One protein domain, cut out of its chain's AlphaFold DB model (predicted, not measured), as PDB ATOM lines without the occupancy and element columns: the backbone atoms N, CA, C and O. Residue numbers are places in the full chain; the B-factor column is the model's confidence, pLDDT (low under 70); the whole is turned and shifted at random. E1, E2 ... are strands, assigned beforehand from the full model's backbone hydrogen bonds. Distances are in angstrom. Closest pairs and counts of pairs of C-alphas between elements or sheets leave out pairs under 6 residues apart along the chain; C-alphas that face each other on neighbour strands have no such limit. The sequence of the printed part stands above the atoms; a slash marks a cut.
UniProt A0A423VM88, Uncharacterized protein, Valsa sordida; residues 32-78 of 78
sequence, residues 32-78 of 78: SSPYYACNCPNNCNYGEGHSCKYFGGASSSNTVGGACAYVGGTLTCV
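Overview. This is residues 32 to 78 of the 78 residues of an uncharacterized protein of Valsa sordida (UniProt A0A423VM88). With little regular structure, the domain is a winding stretch without named elements, residues 32 to 50, leading into a small bent sheet, the meander E1, E2, E3, each strand the antiparallel neighbour of the one before. The printed part has 47 residues, with no named helix and 18 residues in three strands, ordered E1, E2, E3 along the chain and across the sheet: all strand. It is compact, with a radius of gyration of the C-alphas of 9.9 A and spans of 27 by 18 by 18 A.

Along the chain. E1, residues 51 to 55, 14.3 A long, begins at C-alpha 51 (340.941, 340.974, 216.425). E2, residues 63 to 71, 20.0 A, bends by 72 degrees at residue 68. E3, residues 74 to 77, 9.8 A, ends at C-alpha 77 (338.555, 345.315, 222.885).

Arrangement. Hairpin E1 and E2 is antiparallel at 122 degrees; N 54 and O 64, 2.9 A, are within hydrogen-bond range. Hairpin E2 and E3 is antiparallel at 156 degrees, with N 76 and O 69 at 2.8 A. Pairing is staggered: E2 pairs with E1 over residues 63 to 67, with E3 over 68 to 71.

Size, cuts and confidence. The C-alphas farthest apart, of Ser 61 and Gly 73, are 28.8 A apart. The printed part has no cut and no long link; residues 58 to 60 have pLDDT under 70.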
ATOM      1  N   SER A  32     347.155 342.751 229.127       85.69
ATOM      2  CA  SER A  32     346.628 342.722 230.497       85.69
ATOM      3  C   SER A  32     345.278 343.428 230.648       85.69
ATOM      4  O   SER A  32     344.635 343.305 231.687       85.69
ATOM      5  N   SER A  33     344.849 344.189 229.636       87.25
ATOM      6  CA  SER A  33     343.599 344.946 229.654       87.25
ATOM      7  C   SER A  33     342.992 345.055 228.247       87.25
ATOM      8  O   SER A  33     343.730 344.972 227.257       87.25
ATOM      9  N   PRO A  34     341.673 345.298 228.137       89.81
ATOM     10  CA  PRO A  34     341.002 345.470 226.847       89.81
ATOM     11  C   PRO A  34     341.497 346.703 226.080       89.81
ATOM     12  O   PRO A  34     341.447 346.725 224.854       89.81
ATOM     13  N   TYR A  35     342.021 347.713 226.781       91.06
ATOM     14  CA  TYR A  35     342.640 348.879 226.156       91.06
ATOM     15  C   TYR A  35     343.978 348.512 225.500       91.06
ATOM     16  O   TYR A  35     344.174 348.747 224.311       91.06
ATOM     17  N   TYR A  36     344.893 347.868 226.231       89.94
ATOM     18  CA  TYR A  36     346.206 347.491 225.683       89.94
ATOM     19  C   TYR A  36     346.115 346.419 224.588       89.94
ATOM     20  O   TYR A  36     347.033 346.262 223.784       89.94
ATOM     21  N   ALA A  37     344.993 345.706 224.507       90.62
ATOM     22  CA  ALA A  37     344.715 344.776 223.418       90.62
ATOM     23  C   ALA A  37     344.503 345.467 222.060       90.62
ATOM     24  O   ALA A  37     344.622 344.810 221.033       90.62
ATOM     25  N   CYS A  38     344.220 346.773 222.059       92.62
ATOM     26  CA  CYS A  38     343.945 347.565 220.859       92.62
ATOM     27  C   CYS A  38     344.839 348.801 220.710       92.62
ATOM     28  O   CYS A  38     344.768 349.475 219.691       92.62
ATOM     29  N   ASN A  39     345.662 349.123 221.712       91.00
ATOM     30  CA  ASN A  39     346.462 350.348 221.739       91.00
ATOM     31  C   ASN A  39     347.930 350.060 222.076       91.00
ATOM     32  O   ASN A  39     348.314 348.960 222.488       91.00
ATOM     33  N   CYS A  40     348.765 351.089 221.935       85.62
ATOM     34  CA  CYS A  40     350.146 351.072 222.407       85.62
ATOM     35  C   CYS A  40     350.254 350.756 223.914       85.62
ATOM     36  O   CYS A  40     349.375 351.147 224.686       85.62
ATOM     37  N   PRO A  41     351.350 350.111 224.360       79.38
ATOM     38  CA  PRO A  41     352.548 349.764 223.582       79.38
ATOM     39  C   PRO A  41     352.448 348.444 222.803       79.38
ATOM     40  O   PRO A  41     353.272 348.203 221.928       79.38
ATOM     41  N   ASN A  42     351.454 347.601 223.088       75.38
ATOM     42  CA  ASN A  42     351.400 346.253 222.518       75.38
ATOM     43  C   ASN A  42     350.875 346.246 221.078       75.38
ATOM     44  O   ASN A  42     351.351 345.467 220.261       75.38
ATOM     45  N   ASN A  43     349.914 347.120 220.763       83.12
ATOM     46  CA  ASN A  43     349.140 347.052 219.524       83.12
ATOM     47  C   ASN A  43     348.970 348.432 218.869       83.12
ATOM     48  O   ASN A  43     347.870 348.853 218.534       83.12
ATOM     49  N   CYS A  44     350.076 349.154 218.674       83.94
ATOM     50  CA  CYS A  44     350.074 350.521 218.131       83.94
ATOM     51  C   CYS A  44     349.486 350.679 216.716       83.94
ATOM     52  O   CYS A  44     349.133 351.790 216.335       83.94
ATOM     53  N   ASN A  45     349.402 349.594 215.942       88.44
ATOM     54  CA  ASN A  45     348.887 349.603 214.567       88.44
ATOM     55  C   ASN A  45     347.473 349.010 214.462       88.44
ATOM     56  O   ASN A  45     346.997 348.761 213.354       88.44
ATOM     57  N   TYR A  46     346.831 348.699 215.591       90.00
ATOM     58  CA  TYR A  46     345.480 348.150 215.586       90.00
ATOM     59  C   TYR A  46     344.476 349.286 215.388       90.00
ATOM     60  O   TYR A  46     344.668 350.406 215.855       90.00
ATOM     61  N   GLY A  47     343.410 348.981 214.656       91.56
ATOM     62  CA  GLY A  47     342.308 349.894 214.380       91.56
ATOM     63  C   GLY A  47     340.971 349.232 214.682       91.56
ATOM     64  O   GLY A  47     340.916 348.121 215.214       91.56
ATOM     65  N   GLU A  48     339.887 349.905 214.319       93.19
ATOM     66  CA  GLU A  48     338.543 349.344 214.442       93.19
ATOM     67  C   GLU A  48     338.398 348.042 213.632       93.19
ATOM     68  O   GLU A  48     338.892 347.926 212.511       93.19
ATOM     69  N   GLY A  49     337.759 347.035 214.229       92.06
ATOM     70  CA  GLY A  49     337.556 345.706 213.652       92.06
ATOM     71  C   GLY A  49     338.743 344.746 213.786       92.06
ATOM     72  O   GLY A  49     338.608 343.573 213.440       92.06
ATOM     73  N   HIS A  50     339.895 345.187 214.303       93.62
ATOM     74  CA  HIS A  50     341.040 344.295 214.503       93.62
ATOM     75  C   HIS A  50     340.749 343.273 215.610       93.62
ATOM     76  O   HIS A  50     340.210 343.625 216.658       93.62
ATOM     77  N   SER A  51     341.122 342.009 215.404       92.25
ATOM     78  CA  SER A  51     340.941 340.974 216.425       92.25
ATOM     79  C   SER A  51     341.843 341.242 217.626       92.25
ATOM     80  O   SER A  51     343.045 341.444 217.458       92.25
ATOM     81  N   CYS A  52     341.291 341.176 218.832       91.38
ATOM     82  CA  CYS A  52     342.012 341.466 220.067       91.38
ATOM     83  C   CYS A  52     341.811 340.354 221.101       91.38
ATOM     84  O   CYS A  52     340.810 339.634 221.084       91.38
ATOM     85  N   LYS A  53     342.793 340.194 221.996       90.38
ATOM     86  CA  LYS A  53     342.731 339.277 223.143       90.38
ATOM     87  C   LYS A  53     343.397 339.896 224.365       90.38
ATOM     88  O   LYS A  53     344.477 340.475 224.249       90.38
ATOM     89  N   TYR A  54     342.782 339.725 225.530       88.69
ATOM     90  CA  TYR A  54     343.315 340.192 226.808       88.69
ATOM     91  C   TYR A  54     342.992 339.236 227.959       88.69
ATOM     92  O   TYR A  54     342.099 338.400 227.850       88.69
ATOM     93  N   PHE A  55     343.712 339.339 229.074       87.75
ATOM     94  CA  PHE A  55     343.401 338.585 230.290       87.75
ATOM     95  C   PHE A  55     342.198 339.185 231.023       87.75
ATOM     96  O   PHE A  55     342.156 340.386 231.274       87.75
ATOM     97  N   GLY A  56     341.246 338.344 231.438       80.69
ATOM     98  CA  GLY A  56     340.031 338.771 232.151       80.69
ATOM     99  C   GLY A  56     340.261 339.333 233.565       80.69
ATOM    100  O   GLY A  56     339.301 339.675 234.249       80.69
ATOM    101  N   GLY A  57     341.513 339.417 234.018       70.69
ATOM    102  CA  GLY A  57     341.907 339.953 235.318       70.69
ATOM    103  C   GLY A  57     343.357 339.603 235.660       70.69
ATOM    104  O   GLY A  57     343.925 338.668 235.101       70.69
ATOM    105  N   ALA A  58     343.950 340.330 236.611       63.78
ATOM    106  CA  ALA A  58     345.369 340.215 236.981       63.78
ATOM    107  C   ALA A  58     345.803 338.818 237.477       63.78
ATOM    108  O   ALA A  58     346.993 338.515 237.493       63.78
ATOM    109  N   SER A  59     344.855 337.965 237.875       66.69
ATOM    110  CA  SER A  59     345.110 336.595 238.350       66.69
ATOM    111  C   SER A  59     344.382 335.528 237.531       66.69
ATOM    112  O   SER A  59     344.327 334.370 237.936       66.69
ATOM    113  N   SER A  60     343.796 335.900 236.393       66.56
ATOM    114  CA  SER A  60     343.081 334.964 235.533       66.56
ATOM    115  C   SER A  60     343.963 334.514 234.378       66.56
ATOM    116  O   SER A  60     344.428 335.323 233.584       66.56
ATOM    117  N   SER A  61     344.115 333.201 234.230       74.69
ATOM    118  CA  SER A  61     344.622 332.566 233.007       74.69
ATOM    119  C   SER A  61     343.602 332.599 231.862       74.69
ATOM    120  O   SER A  61     343.939 332.294 230.719       74.69
ATOM    121  N   ASN A  62     342.357 332.989 232.155       83.75
ATOM    122  CA  ASN A  62     341.306 333.134 231.160       83.75
ATOM    123  C   ASN A  62     341.551 334.358 230.283       83.75
ATOM    124  O   ASN A  62     341.748 335.476 230.766       83.75
ATOM    125  N   THR A  63     341.483 334.116 228.979       88.19
ATOM    126  CA  THR A  63     341.617 335.147 227.958       88.19
ATOM    127  C   THR A  63     340.242 335.457 227.394       88.19
ATOM    128  O   THR A  63     339.453 334.554 227.119       88.19
ATOM    129  N   VAL A  64     339.950 336.741 227.257       88.56
ATOM    130  CA  VAL A  64     338.765 337.258 226.584       88.56
ATOM    131  C   VAL A  64     339.210 337.721 225.207       88.56
ATOM    132  O   VAL A  64     340.225 338.408 225.077       88.56
ATOM    133  N   GLY A  65     338.493 337.283 224.178       90.56
ATOM    134  CA  GLY A  65     338.747 337.652 222.792       90.56
ATOM    135  C   GLY A  65     337.563 338.402 222.208       90.56
ATOM    136  O   GLY A  65     336.425 338.128 222.581       90.56
ATOM    137  N   GLY A  66     337.850 339.309 221.286       93.31
ATOM    138  CA  GLY A  66     336.851 340.179 220.684       93.31
ATOM    139  C   GLY A  66     337.411 340.946 219.494       93.31
ATOM    140  O   GLY A  66     338.385 340.514 218.861       93.31
ATOM    141  N   ALA A  67     336.810 342.098 219.215       94.94
ATOM    142  CA  ALA A  67     337.292 343.037 218.211       94.94
ATOM    143  C   ALA A  67     337.481 344.435 218.808       94.94
ATOM    144  O   ALA A  67     336.774 344.855 219.720       94.94
ATOM    145  N   CYS A  68     338.453 345.172 218.287       94.75
ATOM    146  CA  CYS A  68     338.671 346.556 218.670       94.75
ATOM    147  C   CYS A  68     337.530 347.434 218.144       94.75
ATOM    148  O   CYS A  68     337.311 347.497 216.938       94.75
ATOM    149  N   ALA A  69     336.830 348.138 219.029       96.12
ATOM    150  CA  ALA A  69     335.774 349.085 218.681       96.12
ATOM    151  C   ALA A  69     335.914 350.380 219.488       96.12
ATOM    152  O   ALA A  69     336.457 350.387 220.594       96.12
ATOM    153  N   TYR A  70     335.424 351.497 218.950       94.31
ATOM    154  CA  TYR A  70     335.425 352.764 219.679       94.31
ATOM    155  C   TYR A  70     334.317 352.784 220.733       94.31
ATOM    156  O   TYR A  70     333.134 352.883 220.416       94.31
ATOM    157  N   VAL A  71     334.711 352.754 222.006       92.12
ATOM    158  CA  VAL A  71     333.810 352.895 223.155       92.12
ATOM    159  C   VAL A  71     334.170 354.189 223.871       92.12
ATOM    160  O   VAL A  71     335.290 354.354 224.350       92.12
ATOM    161  N   GLY A  72     333.249 355.155 223.897       90.38
ATOM    162  CA  GLY A  72     333.498 356.454 224.536       90.38
ATOM    163  C   GLY A  72     334.684 357.228 223.939       90.38
ATOM    164  O   GLY A  72     335.382 357.930 224.662       90.38
ATOM    165  N   GLY A  73     334.953 357.064 222.638       90.50
ATOM    166  CA  GLY A  73     336.065 357.724 221.940       90.50
ATOM    167  C   GLY A  73     337.425 357.036 222.093       90.50
ATOM    168  O   GLY A  73     338.409 357.521 221.544       90.50
ATOM    169  N   THR A  74     337.491 355.899 222.789       92.12
ATOM    170  CA  THR A  74     338.720 355.112 222.952       92.12
ATOM    171  C   THR A  74     338.584 353.754 222.277       92.12
ATOM    172  O   THR A  74     337.586 353.057 222.471       92.12
ATOM    173  N   LEU A  75     339.596 353.352 221.504       94.06
ATOM    174  CA  LEU A  75     339.617 352.034 220.880       94.06
ATOM    175  C   LEU A  75     339.782 350.961 221.969       94.06
ATOM    176  O   LEU A  75     340.774 350.953 222.690       94.06
ATOM    177  N   THR A  76     338.799 350.085 222.128       93.50
ATOM    178  CA  THR A  76     338.720 349.112 223.226       93.50
ATOM    179  C   THR A  76     338.352 347.742 222.673       93.50
ATOM    180  O   THR A  76     337.538 347.646 221.761       93.50
ATOM    181  N   CYS A  77     338.943 346.681 223.219       93.00
ATOM    182  CA  CYS A  77     338.555 345.315 222.885       93.00
ATOM    183  C   CYS A  77     337.191 344.981 223.498       93.00
ATOM    184  O   CYS A  77     337.062 345.030 224.727       93.00
ATOM    185  N   VAL A  78     336.207 344.654 222.655       92.31
ATOM    186  CA  VAL A  78     334.831 344.294 223.042       92.31
ATOM    187  C   VAL A  78     334.383 342.972 222.440       92.31
ATOM    188  O   VAL A  78     334.891 342.603 221.353       92.31
TER     189      VAL A  78